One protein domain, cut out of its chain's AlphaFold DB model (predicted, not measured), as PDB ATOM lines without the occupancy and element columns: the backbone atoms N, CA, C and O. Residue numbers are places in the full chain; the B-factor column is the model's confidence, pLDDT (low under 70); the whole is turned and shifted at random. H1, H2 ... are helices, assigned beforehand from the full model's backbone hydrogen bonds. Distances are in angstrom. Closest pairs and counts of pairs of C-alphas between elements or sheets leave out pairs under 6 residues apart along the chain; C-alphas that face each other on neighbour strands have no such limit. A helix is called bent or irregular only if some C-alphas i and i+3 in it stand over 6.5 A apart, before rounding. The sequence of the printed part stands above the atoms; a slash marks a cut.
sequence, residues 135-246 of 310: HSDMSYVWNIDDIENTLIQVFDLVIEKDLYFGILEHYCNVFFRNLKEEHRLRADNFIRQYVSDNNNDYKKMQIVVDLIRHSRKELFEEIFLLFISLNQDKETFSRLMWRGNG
ATOM      1  N   HIS A 135     149.795 179.111 116.859       51.97
ATOM      2  CA  HIS A 135     150.070 177.747 117.324       51.97
ATOM      3  C   HIS A 135     150.075 176.684 116.216       51.97
ATOM      4  O   HIS A 135     150.133 175.499 116.524       51.97
ATOM      5  N   SER A 136     150.022 177.084 114.944       72.00
ATOM      6  CA  SER A 136     149.943 176.172 113.797       72.00
ATOM      7  C   SER A 136     151.242 176.076 112.995       72.00
ATOM      8  O   SER A 136     151.187 175.871 111.793       72.00
ATOM      9  N   ASP A 137     152.416 176.265 113.603       86.00
ATOM     10  CA  ASP A 137     153.680 176.052 112.886       86.00
ATOM     11  C   ASP A 137     153.781 174.592 112.420       86.00
ATOM     12  O   ASP A 137     153.755 173.671 113.234       86.00
ATOM     13  N   MET A 138     153.868 174.394 111.107       92.44
ATOM     14  CA  MET A 138     154.006 173.093 110.458       92.44
ATOM     15  C   MET A 138     155.286 173.014 109.626       92.44
ATOM     16  O   MET A 138     155.409 172.163 108.749       92.44
ATOM     17  N   SER A 139     156.277 173.866 109.887       94.19
ATOM     18  CA  SER A 139     157.575 173.817 109.202       94.19
ATOM     19  C   SER A 139     158.317 172.494 109.398       94.19
ATOM     20  O   SER A 139     159.197 172.142 108.613       94.19
ATOM     21  N   TYR A 140     157.928 171.701 110.399       93.75
ATOM     22  CA  TYR A 140     158.454 170.358 110.591       93.75
ATOM     23  C   TYR A 140     158.195 169.425 109.399       93.75
ATOM     24  O   TYR A 140     158.969 168.485 109.233       93.75
ATOM     25  N   VAL A 141     157.198 169.674 108.535       96.81
ATOM     26  CA  VAL A 141     156.933 168.818 107.358       96.81
ATOM     27  C   VAL A 141     158.120 168.746 106.392       96.81
ATOM     28  O   VAL A 141     158.270 167.753 105.689       96.81
ATOM     29  N   TRP A 142     159.013 169.741 106.406       97.62
ATOM     30  CA  TRP A 142     160.240 169.738 105.602       97.62
ATOM     31  C   TRP A 142     161.249 168.658 106.010       97.62
ATOM     32  O   TRP A 142     162.147 168.348 105.232       97.62
ATOM     33  N   ASN A 143     161.079 168.026 107.179       96.62
ATOM     34  CA  ASN A 143     161.850 166.837 107.557       96.62
ATOM     35  C   ASN A 143     161.460 165.587 106.743       96.62
ATOM     36  O   ASN A 143     162.100 164.551 106.896       96.62
ATOM     37  N   ILE A 144     160.406 165.653 105.923       97.75
ATOM     38  CA  ILE A 144     159.985 164.563 105.047       97.75
ATOM     39  C   ILE A 144     160.617 164.751 103.664       97.75
ATOM     40  O   ILE A 144     160.509 165.805 103.025       97.75
ATOM     41  N   ASP A 145     161.298 163.713 103.189       95.38
ATOM     42  CA  ASP A 145     161.858 163.681 101.838       95.38
ATOM     43  C   ASP A 145     160.734 163.750 100.797       95.38
ATOM     44  O   ASP A 145     159.643 163.230 101.018       95.38
ATOM     45  N   ASP A 146     160.974 164.409  99.664       95.12
ATOM     46  CA  ASP A 146     160.021 164.580  98.551       95.12
ATOM     47  C   ASP A 146     158.600 165.035  98.960       95.12
ATOM     48  O   ASP A 146     157.600 164.556  98.416       95.12
ATOM     49  N   ILE A 147     158.482 165.921  99.956       97.75
ATOM     50  CA  ILE A 147     157.195 166.447 100.444       97.75
ATOM     51  C   ILE A 147     156.601 167.521  99.516       97.75
ATOM     52  O   ILE A 147     155.419 167.846  99.606       97.75
ATOM     53  N   GLU A 148     157.396 168.067  98.598       98.00
ATOM     54  CA  GLU A 148     157.049 169.185  97.720       98.00
ATOM     55  C   GLU A 148     155.791 168.918  96.890       98.00
ATOM     56  O   GLU A 148     154.912 169.774  96.812       98.00
ATOM     57  N   ASN A 149     155.659 167.721  96.312       97.38
ATOM     58  CA  ASN A 149     154.479 167.363  95.518       97.38
ATOM     59  C   ASN A 149     153.205 167.345  96.372       97.38
ATOM     60  O   ASN A 149     152.149 167.790  95.926       97.38
ATOM     61  N   THR A 150     153.306 166.870  97.612       98.25
ATOM     62  CA  THR A 150     152.201 166.905  98.573       98.25
ATOM     63  C   THR A 150     151.877 168.345  98.973       98.25
ATOM     64  O   THR A 150     150.707 168.709  99.032       98.25
ATOM     65  N   LEU A 151     152.884 169.201  99.179       98.19
ATOM     66  CA  LEU A 151     152.663 170.626  99.449       98.19
ATOM     67  C   LEU A 151     151.947 171.331  98.291       98.19
ATOM     68  O   LEU A 151     151.062 172.141  98.548       98.19
ATOM     69  N   ILE A 152     152.258 170.999  97.033       97.88
ATOM     70  CA  ILE A 152     151.521 171.524  95.870       97.88
ATOM     71  C   ILE A 152     150.039 171.135  95.953       97.88
ATOM     72  O   ILE A 152     149.177 171.995  95.792       97.88
ATOM     73  N   GLN A 153     149.731 169.875  96.277       97.38
ATOM     74  CA  GLN A 153     148.343 169.422  96.443       97.38
ATOM     75  C   GLN A 153     147.629 170.152  97.587       97.38
ATOM     76  O   GLN A 153     146.469 170.531  97.448       97.38
ATOM     77  N   VAL A 154     148.322 170.396  98.703       95.38
ATOM     78  CA  VAL A 154     147.789 171.194  99.818       95.38
ATOM     79  C   VAL A 154     147.505 172.627  99.380       95.38
ATOM     80  O   VAL A 154     146.465 173.177  99.731       95.38
ATOM     81  N   PHE A 155     148.411 173.244  98.620       95.31
ATOM     82  CA  PHE A 155     148.219 174.601  98.114       95.31
ATOM     83  C   PHE A 155     146.985 174.663  97.217       95.31
ATOM     84  O   PHE A 155     146.135 175.524  97.427       95.31
ATOM     85  N   ASP A 156     146.848 173.723  96.283       94.62
ATOM     86  CA  ASP A 156     145.694 173.644  95.388       94.62
ATOM     87  C   ASP A 156     144.386 173.433  96.170       94.62
ATOM     88  O   ASP A 156     143.422 174.172  95.963       94.62
ATOM     89  N   LEU A 157     144.378 172.525  97.153       91.69
ATOM     90  CA  LEU A 157     143.237 172.301  98.046       91.69
ATOM     91  C   LEU A 157     142.824 173.587  98.777       91.69
ATOM     92  O   LEU A 157     141.643 173.935  98.816       91.69
ATOM     93  N   VAL A 158     143.783 174.305  99.363       88.44
ATOM     94  CA  VAL A 158     143.503 175.534 100.118       88.44
ATOM     95  C   VAL A 158     142.980 176.636  99.194       88.44
ATOM     96  O   VAL A 158     142.017 177.307  99.554       88.44
ATOM     97  N   ILE A 159     143.538 176.789  97.987       88.50
ATOM     98  CA  ILE A 159     143.054 177.755  96.982       88.50
ATOM     99  C   ILE A 159     141.597 177.483  96.594       88.50
ATOM    100  O   ILE A 159     140.833 178.419  96.335       88.50
ATOM    101  N   GLU A 160     141.214 176.212  96.485       87.62
ATOM    102  CA  GLU A 160     139.850 175.825  96.132       87.62
ATOM    103  C   GLU A 160     138.860 176.059  97.278       87.62
ATOM    104  O   GLU A 160     137.715 176.448  97.034       87.62
ATOM    105  N   LYS A 161     139.288 175.819  98.523       81.12
ATOM    106  CA  LYS A 161     138.423 175.876  99.711       81.12
ATOM    107  C   LYS A 161     138.347 177.266 100.343       81.12
ATOM    108  O   LYS A 161     137.331 177.573 100.971       81.12
ATOM    109  N   ASP A 162     139.384 178.090 100.205       71.94
ATOM    110  CA  ASP A 162     139.492 179.390 100.866       71.94
ATOM    111  C   ASP A 162     139.286 180.563  99.896       71.94
ATOM    112  O   ASP A 162     139.940 180.700  98.860       71.94
ATOM    113  N   LEU A 163     138.379 181.468 100.266       62.88
ATOM    114  CA  LEU A 163     138.227 182.756  99.597       62.88
ATOM    115  C   LEU A 163     139.227 183.724 100.227       62.88
ATOM    116  O   LEU A 163     138.864 184.583 101.030       62.88
ATOM    117  N   TYR A 164     140.504 183.574  99.881       64.88
ATOM    118  CA  TYR A 164     141.535 184.440 100.430       64.88
ATOM    119  C   TYR A 164     141.433 185.860  99.856       64.88
ATOM    120  O   TYR A 164     141.735 186.120  98.690       64.88
ATOM    121  N   PHE A 165     141.021 186.803 100.706       60.41
ATOM    122  CA  PHE A 165     140.869 188.219 100.356       60.41
ATOM    123  C   PHE A 165     142.114 189.065 100.661       60.41
ATOM    124  O   PHE A 165     142.022 190.292 100.645       60.41
ATOM    125  N   GLY A 166     143.268 188.461 100.974       57.25
ATOM    126  CA  GLY A 166     144.485 189.216 101.309       57.25
ATOM    127  C   GLY A 166     144.449 189.913 102.670       57.25
ATOM    128  O   GLY A 166     145.145 190.908 102.871       57.25
ATOM    129  N   ILE A 167     143.577 189.456 103.572       58.16
ATOM    130  CA  ILE A 167     143.452 189.952 104.944       58.16
ATOM    131  C   ILE A 167     144.027 188.870 105.854       58.16
ATOM    132  O   ILE A 167     143.547 187.741 105.810       58.16
ATOM    133  N   LEU A 168     145.018 189.238 106.676       70.88
ATOM    134  CA  LEU A 168     145.860 188.310 107.446       70.88
ATOM    135  C   LEU A 168     146.706 187.388 106.549       70.88
ATOM    136  O   LEU A 168     146.668 187.469 105.320       70.88
ATOM    137  N   GLU A 169     147.518 186.552 107.184       77.50
ATOM    138  CA  GLU A 169     148.375 185.584 106.504       77.50
ATOM    139  C   GLU A 169     147.543 184.441 105.914       77.50
ATOM    140  O   GLU A 169     146.630 183.921 106.557       77.50
ATOM    141  N   HIS A 170     147.888 184.021 104.699       85.56
ATOM    142  CA  HIS A 170     147.339 182.821 104.082       85.56
ATOM    143  C   HIS A 170     147.757 181.566 104.866       85.56
ATOM    144  O   HIS A 170     148.895 181.496 105.341       85.56
ATOM    145  N   TYR A 171     146.896 180.542 104.942       86.88
ATOM    146  CA  TYR A 171     147.179 179.315 105.707       86.88
ATOM    147  C   TYR A 171     148.525 178.683 105.334       86.88
ATOM    148  O   TYR A 171     149.280 178.303 106.217       86.88
ATOM    149  N   CYS A 172     148.898 178.670 104.048       91.94
ATOM    150  CA  CYS A 172     150.177 178.113 103.582       91.94
ATOM    151  C   CYS A 172     151.430 178.673 104.284       91.94
ATOM    152  O   CYS A 172     152.465 178.010 104.252       91.94
ATOM    153  N   ASN A 173     151.368 179.843 104.936       92.06
ATOM    154  CA  ASN A 173     152.481 180.364 105.738       92.06
ATOM    155  C   ASN A 173     152.914 179.405 106.848       92.06
ATOM    156  O   ASN A 173     154.092 179.382 107.191       92.06
ATOM    157  N   VAL A 174     152.007 178.571 107.368       91.12
ATOM    158  CA  VAL A 174     152.315 177.589 108.419       91.12
ATOM    159  C   VAL A 174     153.491 176.678 108.081       91.12
ATOM    160  O   VAL A 174     154.229 176.286 108.978       91.12
ATOM    161  N   PHE A 175     153.717 176.389 106.798       94.88
ATOM    162  CA  PHE A 175     154.812 175.530 106.343       94.88
ATOM    163  C   PHE A 175     156.157 176.263 106.231       94.88
ATOM    164  O   PHE A 175     157.180 175.620 106.023       94.88
ATOM    165  N   PHE A 176     156.181 177.594 106.342       95.06
ATOM    166  CA  PHE A 176     157.374 178.424 106.115       95.06
ATOM    167  C   PHE A 176     157.760 179.289 107.322       95.06
ATOM    168  O   PHE A 176     158.814 179.930 107.295       95.06
ATOM    169  N   ARG A 177     156.938 179.314 108.376       90.00
ATOM    170  CA  ARG A 177     157.267 179.954 109.658       90.00
ATOM    171  C   ARG A 177     158.410 179.196 110.342       90.00
ATOM    172  O   ARG A 177     158.482 177.985 110.244       90.00
ATOM    173  N   ASN A 178     159.321 179.913 111.001       89.88
ATOM    174  CA  ASN A 178     160.410 179.352 111.823       89.88
ATOM    175  C   ASN A 178     161.203 178.175 111.205       89.88
ATOM    176  O   ASN A 178     161.648 177.280 111.926       89.88
ATOM    177  N   LEU A 179     161.414 178.178 109.882       92.81
ATOM    178  CA  LEU A 179     162.190 177.139 109.200       92.81
ATOM    179  C   LEU A 179     163.568 176.952 109.841       92.81
ATOM    180  O   LEU A 179     164.308 177.914 110.059       92.81
ATOM    181  N   LYS A 180     163.942 175.692 110.067       93.31
ATOM    182  CA  LYS A 180     165.319 175.341 110.413       93.31
ATOM    183  C   LYS A 180     166.245 175.674 109.243       93.31
ATOM    184  O   LYS A 180     165.882 175.469 108.085       93.31
ATOM    185  N   GLU A 181     167.464 176.112 109.552       93.75
ATOM    186  CA  GLU A 181     168.457 176.509 108.541       93.75
ATOM    187  C   GLU A 181     168.731 175.411 107.502       93.75
ATOM    188  O   GLU A 181     168.869 175.703 106.318       93.75
ATOM    189  N   GLU A 182     168.730 174.143 107.924       95.62
ATOM    190  CA  GLU A 182     168.938 172.983 107.046       95.62
ATOM    191  C   GLU A 182     167.876 172.849 105.939       95.62
ATOM    192  O   GLU A 182     168.188 172.396 104.839       95.62
ATOM    193  N   HIS A 183     166.645 173.307 106.192       96.44
ATOM    194  CA  HIS A 183     165.520 173.212 105.252       96.44
ATOM    195  C   HIS A 183     165.297 174.487 104.446       96.44
ATOM    196  O   HIS A 183     164.581 174.468 103.445       96.44
ATOM    197  N   ARG A 184     165.910 175.603 104.855       95.81
ATOM    198  CA  ARG A 184     165.633 176.931 104.297       95.81
ATOM    199  C   ARG A 184     165.864 176.990 102.786       95.81
ATOM    200  O   ARG A 184     164.975 177.410 102.052       95.81
ATOM    201  N   LEU A 185     167.018 176.507 102.319       96.81
ATOM    202  CA  LEU A 185     167.359 176.515 100.892       96.81
ATOM    203  C   LEU A 185     166.387 175.661 100.062       96.81
ATOM    204  O   LEU A 185     165.987 176.064  98.971       96.81
ATOM    205  N   ARG A 186     165.991 174.495 100.584       97.94
ATOM    206  CA  ARG A 186     165.029 173.593  99.936       97.94
ATOM    207  C   ARG A 186     163.654 174.256  99.817       97.94
ATOM    208  O   ARG A 186     163.093 174.296  98.725       97.94
ATOM    209  N   ALA A 187     163.173 174.866 100.899       97.94
ATOM    210  CA  ALA A 187     161.920 175.616 100.914       97.94
ATOM    211  C   ALA A 187     161.950 176.846  99.986       97.94
ATOM    212  O   ALA A 187     160.949 177.165  99.347       97.94
ATOM    213  N   ASP A 188     163.095 177.517  99.854       98.06
ATOM    214  CA  ASP A 188     163.249 178.626  98.905       98.06
ATOM    215  C   ASP A 188     163.180 178.167  97.459       98.06
ATOM    216  O   ASP A 188     162.502 178.779  96.634       98.06
ATOM    217  N   ASN A 189     163.860 177.066  97.150       98.44
ATOM    218  CA  ASN A 189     163.821 176.476  95.820       98.44
ATOM    219  C   ASN A 189     162.413 176.006  95.460       98.44
ATOM    220  O   ASN A 189     162.002 176.190  94.317       98.44
ATOM    221  N   PHE A 190     161.649 175.502  96.430       98.62
ATOM    222  CA  PHE A 190     160.230 175.225  96.236       98.62
ATOM    223  C   PHE A 190     159.459 176.481  95.810       98.62
ATOM    224  O   PHE A 190     158.752 176.434  94.808       98.62
ATOM    225  N   ILE A 191     159.627 177.621  96.496       98.62
ATOM    226  CA  ILE A 191     158.946 178.876  96.124       98.62
ATOM    227  C   ILE A 191     159.358 179.322  94.712       98.62
ATOM    228  O   ILE A 191     158.494 179.643  93.896       98.62
ATOM    229  N   ARG A 192     160.659 179.305  94.389       98.69
ATOM    230  CA  ARG A 192     161.173 179.664  93.050       98.69
ATOM    231  C   ARG A 192     160.580 178.789  91.949       98.69
ATOM    232  O   ARG A 192     160.162 179.295  90.905       98.69
ATOM    233  N   GLN A 193     160.542 177.481  92.186       98.62
ATOM    234  CA  GLN A 193     159.992 176.521  91.240       98.62
ATOM    235  C   GLN A 193     158.484 176.728  91.079       98.62
ATOM    236  O   GLN A 193     157.992 176.830  89.960       98.62
ATOM    237  N   TYR A 194     157.768 176.925  92.186       98.56
ATOM    238  CA  TYR A 194     156.332 177.174  92.173       98.56
ATOM    239  C   TYR A 194     155.964 178.434  91.376       98.56
ATOM    240  O   TYR A 194     154.995 178.420  90.619       98.56
ATOM    241  N   VAL A 195     156.760 179.504  91.482       98.62
ATOM    242  CA  VAL A 195     156.619 180.703  90.637       98.62
ATOM    243  C   VAL A 195     156.854 180.369  89.172       98.62
ATOM    244  O   VAL A 195     156.057 180.757  88.322       98.62
ATOM    245  N   SER A 196     157.927 179.637  88.877       98.44
ATOM    246  CA  SER A 196     158.280 179.259  87.506       98.44
ATOM    247  C   SER A 196     157.147 178.494  86.826       98.44
ATOM    248  O   SER A 196     156.760 178.840  85.710       98.44
ATOM    249  N   ASP A 197     156.539 177.551  87.541       98.38
ATOM    250  CA  ASP A 197     155.494 176.679  87.007       98.38
ATOM    251  C   ASP A 197     154.117 177.354  86.930       98.38
ATOM    252  O   ASP A 197     153.308 177.014  86.067       98.38
ATOM    253  N   ASN A 198     153.837 178.333  87.801       97.94
ATOM    254  CA  ASN A 198     152.486 178.879  87.988       97.94
ATOM    255  C   ASN A 198     152.371 180.390  87.728       97.94
ATOM    256  O   ASN A 198     151.357 180.989  88.075       97.94
ATOM    257  N   ASN A 199     153.362 181.023  87.091       97.38
ATOM    258  CA  ASN A 199     153.409 182.481  86.892       97.38
ATOM    259  C   ASN A 199     152.190 183.089  86.162       97.38
ATOM    260  O   ASN A 199     151.972 184.293  86.270       97.38
ATOM    261  N   ASN A 200     151.378 182.296  85.457       95.81
ATOM    262  CA  ASN A 200     150.145 182.760  84.803       95.81
ATOM    263  C   ASN A 200     148.874 182.572  85.653       95.81
ATOM    264  O   ASN A 200     147.811 183.071  85.286       95.81
ATOM    265  N   ASP A 201     148.953 181.864  86.781       95.94
ATOM    266  CA  ASP A 201     147.823 181.651  87.683       95.94
ATOM    267  C   ASP A 201     147.845 182.686  88.813       95.94
ATOM    268  O   ASP A 201     148.601 182.585  89.782       95.94
ATOM    269  N   TYR A 202     146.962 183.681  88.704       93.50
ATOM    270  CA  TYR A 202     146.815 184.733  89.708       93.50
ATOM    271  C   TYR A 202     146.584 184.190  91.127       93.50
ATOM    272  O   TYR A 202     147.135 184.749  92.073       93.50
ATOM    273  N   LYS A 203     145.778 183.134  91.313       93.62
ATOM    274  CA  LYS A 203     145.444 182.644  92.660       93.62
ATOM    275  C   LYS A 203     146.663 182.004  93.315       93.62
ATOM    276  O   LYS A 203     146.975 182.309  94.463       93.62
ATOM    277  N   LYS A 204     147.389 181.180  92.558       95.88
ATOM    278  CA  LYS A 204     148.633 180.548  93.018       95.88
ATOM    279  C   LYS A 204     149.716 181.588  93.295       95.88
ATOM    280  O   LYS A 204     150.355 181.550  94.344       95.88
ATOM    281  N   MET A 205     149.873 182.563  92.403       97.00
ATOM    282  CA  MET A 205     150.829 183.650  92.595       97.00
ATOM    283  C   MET A 205     150.468 184.551  93.777       97.00
ATOM    284  O   MET A 205     151.366 185.023  94.471       97.00
ATOM    285  N   GLN A 206     149.182 184.747  94.073       95.00
ATOM    286  CA  GLN A 206     148.755 185.514  95.241       95.00
ATOM    287  C   GLN A 206     149.186 184.851  96.558       95.00
ATOM    288  O   GLN A 206     149.550 185.561  97.495       95.00
ATOM    289  N   ILE A 207     149.224 183.515  96.624       93.88
ATOM    290  CA  ILE A 207     149.802 182.799  97.773       93.88
ATOM    291  C   ILE A 207     151.298 183.055  97.867       93.88
ATOM    292  O   ILE A 207     151.790 183.348  98.951       93.88
ATOM    293  N   VAL A 208     152.030 182.990  96.752       97.19
ATOM    294  CA  VAL A 208     153.473 183.273  96.763       97.19
ATOM    295  C   VAL A 208     153.751 184.678  97.285       97.19
ATOM    296  O   VAL A 208     154.603 184.840  98.156       97.19
ATOM    297  N   VAL A 209     153.022 185.679  96.785       96.25
ATOM    298  CA  VAL A 209     153.133 187.067  97.254       96.25
ATOM    299  C   VAL A 209     152.888 187.148  98.756       96.25
ATOM    300  O   VAL A 209     153.604 187.857  99.459       96.25
ATOM    301  N   ASP A 210     151.907 186.410  99.266       93.50
ATOM    302  CA  ASP A 210     151.640 186.377 100.695       93.50
ATOM    303  C   ASP A 210     152.785 185.734 101.500       93.50
ATOM    304  O   ASP A 210     153.252 186.321 102.480       93.50
ATOM    305  N   LEU A 211     153.318 184.597 101.035       94.81
ATOM    306  CA  LEU A 211     154.452 183.900 101.656       94.81
ATOM    307  C   LEU A 211     155.687 184.799 101.771       94.81
ATOM    308  O   LEU A 211     156.275 184.902 102.849       94.81
ATOM    309  N   ILE A 212     156.072 185.480 100.686       96.12
ATOM    310  CA  ILE A 212     157.251 186.365 100.673       96.12
ATOM    311  C   ILE A 212     157.016 187.682 101.414       96.12
ATOM    312  O   ILE A 212     157.963 188.411 101.674       96.12
ATOM    313  N   ARG A 213     155.773 188.033 101.760       92.56
ATOM    314  CA  ARG A 213     155.491 189.214 102.588       92.56
ATOM    315  C   ARG A 213     155.491 188.905 104.076       92.56
ATOM    316  O   ARG A 213     155.752 189.810 104.867       92.56
ATOM    317  N   HIS A 214     155.200 187.666 104.459       90.38
ATOM    318  CA  HIS A 214     155.000 187.298 105.858       90.38
ATOM    319  C   HIS A 214     156.085 186.355 106.367       90.38
ATOM    320  O   HIS A 214     156.842 186.744 107.260       90.38
ATOM    321  N   SER A 215     156.221 185.174 105.762       92.56
ATOM    322  CA  SER A 215     157.121 184.130 106.263       92.56
ATOM    323  C   SER A 215     158.529 184.196 105.672       92.56
ATOM    324  O   SER A 215     159.485 183.923 106.390       92.56
ATOM    325  N   ARG A 216     158.680 184.577 104.393       95.00
ATOM    326  CA  ARG A 216     159.960 184.565 103.649       95.00
ATOM    327  C   ARG A 216     160.325 185.933 103.055       95.00
ATOM    328  O   ARG A 216     160.562 186.064 101.856       95.00
ATOM    329  N   LYS A 217     160.339 186.968 103.900       95.19
ATOM    330  CA  LYS A 217     160.583 188.381 103.525       95.19
ATOM    331  C   LYS A 217     161.905 188.617 102.807       95.19
ATOM    332  O   LYS A 217     161.998 189.482 101.943       95.19
ATOM    333  N   GLU A 218     162.912 187.830 103.147       95.81
ATOM    334  CA  GLU A 218     164.232 187.843 102.527       95.81
ATOM    335  C   GLU A 218     164.199 187.514 101.029       95.81
ATOM    336  O   GLU A 218     165.066 187.972 100.293       95.81
ATOM    337  N   LEU A 219     163.180 186.782 100.563       97.75
ATOM    338  CA  LEU A 219     163.013 186.431  99.155       97.75
ATOM    339  C   LEU A 219     162.238 187.479  98.351       97.75
ATOM    340  O   LEU A 219     162.063 187.299  97.146       97.75
ATOM    341  N   PHE A 220     161.739 188.549  98.977       98.00
ATOM    342  CA  PHE A 220     160.770 189.436  98.334       98.00
ATOM    343  C   PHE A 220     161.284 190.022  97.014       98.00
ATOM    344  O   PHE A 220     160.626 189.893  95.984       98.00
ATOM    345  N   GLU A 221     162.467 190.646  97.036       98.25
ATOM    346  CA  GLU A 221     163.066 191.253  95.840       98.25
ATOM    347  C   GLU A 221     163.353 190.201  94.762       98.25
ATOM    348  O   GLU A 221     163.018 190.402  93.596       98.25
ATOM    349  N   GLU A 222     163.920 189.062  95.158       98.38
ATOM    350  CA  GLU A 222     164.274 187.979  94.245       98.38
ATOM    351  C   GLU A 222     163.042 187.412  93.529       98.38
ATOM    352  O   GLU A 222     163.018 187.311  92.303       98.38
ATOM    353  N   ILE A 223     161.995 187.074  94.283       98.56
ATOM    354  CA  ILE A 223     160.777 186.473  93.740       98.56
ATOM    355  C   ILE A 223     159.967 187.484  92.931       98.56
ATOM    356  O   ILE A 223     159.391 187.120  91.905       98.56
ATOM    357  N   PHE A 224     159.961 188.757  93.332       98.50
ATOM    358  CA  PHE A 224     159.375 189.825  92.525       98.50
ATOM    359  C   PHE A 224     160.062 189.918  91.157       98.50
ATOM    360  O   PHE A 224     159.384 189.929  90.127       98.50
ATOM    361  N   LEU A 225     161.400 189.940  91.134       98.56
ATOM    362  CA  LEU A 225     162.190 189.983  89.900       98.56
ATOM    363  C   LEU A 225     161.975 188.733  89.039       98.56
ATOM    364  O   LEU A 225     161.779 188.854  87.828       98.56
ATOM    365  N   LEU A 226     161.950 187.549  89.658       98.62
ATOM    366  CA  LEU A 226     161.657 186.295  88.970       98.62
ATOM    367  C   LEU A 226     160.279 186.350  88.302       98.62
ATOM    368  O   LEU A 226     160.178 186.104  87.101       98.62
ATOM    369  N   PHE A 227     159.235 186.744  89.035       98.56
ATOM    370  CA  PHE A 227     157.882 186.839  88.490       98.56
ATOM    371  C   PHE A 227     157.820 187.773  87.281       98.56
ATOM    372  O   PHE A 227     157.375 187.350  86.217       98.56
ATOM    373  N   ILE A 228     158.306 189.015  87.402       98.19
ATOM    374  CA  ILE A 228     158.220 189.981  86.296       98.19
ATOM    375  C   ILE A 228     159.115 189.609  85.109       98.19
ATOM    376  O   ILE A 228     158.910 190.143  84.021       98.19
ATOM    377  N   SER A 229     160.103 188.724  85.294       98.19
ATOM    378  CA  SER A 229     160.909 188.165  84.201       98.19
ATOM    379  C   SER A 229     160.170 187.088  83.407       98.19
ATOM    380  O   SER A 229     160.348 186.980  82.193       98.19
ATOM    381  N   LEU A 230     159.275 186.355  84.068       98.12
ATOM    382  CA  LEU A 230     158.489 185.277  83.474       98.12
ATOM    383  C   LEU A 230     157.144 185.769  82.928       98.12
ATOM    384  O   LEU A 230     156.716 185.321  81.868       98.12
ATOM    385  N   ASN A 231     156.507 186.717  83.616       97.81
ATOM    386  CA  ASN A 231     155.194 187.247  83.276       97.81
ATOM    387  C   ASN A 231     155.211 188.787  83.236       97.81
ATOM    388  O   ASN A 231     155.412 189.456  84.248       97.81
ATOM    389  N   GLN A 232     154.978 189.352  82.046       97.19
ATOM    390  CA  GLN A 232     154.887 190.803  81.820       97.19
ATOM    391  C   GLN A 232     153.446 191.307  81.623       97.19
ATOM    392  O   GLN A 232     153.239 192.451  81.213       97.19
ATOM    393  N   ASP A 233     152.442 190.473  81.893       97.12
ATOM    394  CA  ASP A 233     151.040 190.855  81.790       97.12
ATOM    395  C   ASP A 233     150.655 191.853  82.894       97.12
ATOM    396  O   ASP A 233     150.675 191.550  84.094       97.12
ATOM    397  N   LYS A 234     150.275 193.069  82.477       96.75
ATOM    398  CA  LYS A 234     149.857 194.142  83.391       96.75
ATOM    399  C   LYS A 234     148.645 193.713  84.214       96.75
ATOM    400  O   LYS A 234     148.577 194.068  85.388       96.75
ATOM    401  N   GLU A 235     147.686 193.007  83.616       95.88
ATOM    402  CA  GLU A 235     146.438 192.664  84.297       95.88
ATOM    403  C   GLU A 235     146.704 191.719  85.471       95.88
ATOM    404  O   GLU A 235     146.359 192.039  86.611       95.88
ATOM    405  N   THR A 236     147.420 190.625  85.227       95.94
ATOM    406  CA  THR A 236     147.854 189.679  86.259       95.94
ATOM    407  C   THR A 236     148.672 190.382  87.340       95.94
ATOM    408  O   THR A 236     148.338 190.268  88.520       95.94
ATOM    409  N   PHE A 237     149.680 191.179  86.959       97.38
ATOM    410  CA  PHE A 237     150.488 191.943  87.917       97.38
ATOM    411  C   PHE A 237     149.629 192.865  88.792       97.38
ATOM    412  O   PHE A 237     149.825 192.918  90.004       97.38
ATOM    413  N   SER A 238     148.669 193.574  88.193       95.31
ATOM    414  CA  SER A 238     147.832 194.562  88.887       95.31
ATOM    415  C   SER A 238     146.850 193.958  89.889       95.31
ATOM    416  O   SER A 238     146.391 194.651  90.795       95.31
ATOM    417  N   ARG A 239     146.518 192.672  89.731       93.81
ATOM    418  CA  ARG A 239     145.650 191.943  90.660       93.81
ATOM    419  C   ARG A 239     146.408 191.459  91.892       93.81
ATOM    420  O   ARG A 239     145.802 191.322  92.951       93.81
ATOM    421  N   LEU A 240     147.705 191.189  91.754       94.88
ATOM    422  CA  LEU A 240     148.548 190.682  92.830       94.88
ATOM    423  C   LEU A 240     148.829 191.758  93.880       94.88
ATOM    424  O   LEU A 240     149.191 192.898  93.584       94.88
ATOM    425  N   MET A 241     148.719 191.370  95.145       93.06
ATOM    426  CA  MET A 241     148.823 192.279  96.285       93.06
ATOM    427  C   MET A 241     150.281 192.490  96.712       93.06
ATOM    428  O   MET A 241     150.623 192.288  97.875       93.06
ATOM    429  N   TRP A 242     151.153 192.912  95.790       94.88
ATOM    430  CA  TRP A 242     152.598 193.093  96.028       94.88
ATOM    431  C   TRP A 242     152.915 193.970  97.242       94.88
ATOM    432  O   TRP A 242     153.795 193.668  98.042       94.88
ATOM    433  N   ARG A 243     152.145 195.045  97.410       90.81
ATOM    434  CA  ARG A 243     152.212 195.942  98.570       90.81
ATOM    435  C   ARG A 243     151.475 195.379  99.798       90.81
ATOM    436  O   ARG A 243     151.818 195.689 100.937       90.81
ATOM    437  N   GLY A 244     150.475 194.530  99.571       83.81
ATOM    438  CA  GLY A 244     149.464 194.094 100.536       83.81
ATOM    439  C   GLY A 244     148.189 194.947 100.505       83.81
ATOM    440  O   GLY A 244     148.124 195.991  99.848       83.81
ATOM    441  N   ASN A 245     147.169 194.520 101.255       71.75
ATOM    442  CA  ASN A 245     145.830 195.131 101.244       71.75
ATOM    443  C   ASN A 245     145.601 196.252 102.265       71.75
ATOM    444  O   ASN A 245     144.478 196.716 102.438       71.75
ATOM    445  N   GLY A 246     146.658 196.745 102.910       66.62
ATOM    446  CA  GLY A 246     146.564 197.813 103.903       66.62
ATOM    447  C   GLY A 246     147.275 197.457 105.201       66.62
ATOM    448  O   GLY A 246     148.081 196.534 105.246       66.62
TER     449      GLY A 246
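Overview. This is residues 135 to 246 of the 310 residues of the protein "ATP-binding protein" of Flavobacteriaceae bacterium (UniProt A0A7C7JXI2). Three helices, H4, H5 and H6, make an up-and-down bundle, each running against the one before it, and H2 lies across its side from Phe 190 of H4 to Lys 203 of H5. Short H3 packs on H5, short H1 packs on H3, and short H7 is near Tyr 202 of H5. The printed part has 112 residues with seven named helices, H1 to H7 in chain order, and no named strand. It is all helix and compact, with a radius of gyration of the C-alphas of 13.3 A and spans of 38 by 27 by 24 A.

Along the chain. Find C-alpha 139 at (157.575, 173.817, 109.202), where H1, residues 139 to 143, begins. Next come H2, residues 148 to 161, 19.9 A long, and H3, residues 171 to 175. At C-alpha 181, (168.457, 176.509, 108.541), H4 begins; it runs to residue 198, 26.1 A. H5, residues 202 to 214, measures 18.3 A and H6, residues 217 to 230, 20.4 A. H4 and H6 are irregular: C-alphas 182 and 185 are 7.3 A apart, C-alphas 218 and 221 7.6 A. H7, residues 234 to 239, ends at (145.650, 191.943, 90.660).

Arrangement. Start at the hub, H5, which touches four helices. Hairpin H4 and H5 touch with residues 191 to 198 and 204 to 208 alone, at a shallow tilt of 27 degrees, opposite ways; the closest C-alphas, of Asn 198 and Lys 204, are 6.6 A apart. In hairpin H5 and H6, the closest C-alphas, of Ile 212 and Phe 220, are 5.2 A apart. H3 touches H5, closest at the C-alphas of Asn 173 and Leu 211, 5.7 A. Every O i to N i+4 pair is within hydrogen-bond range in H2, H5 and H7, against 12 of 14 in H4, 8 of 10 in H6 and 0 of 1 in H1 and H3, which each have 2 of 2 O i to N i+3 pairs within range.

Size, cuts and confidence. The farthest C-alphas, of Asn 143 and Lys 234, are 38.4 A apart. The printed part has no cut, and no link is long. Look for pLDDT under 70 at residue 135, residues 163 to 167 and residue 246.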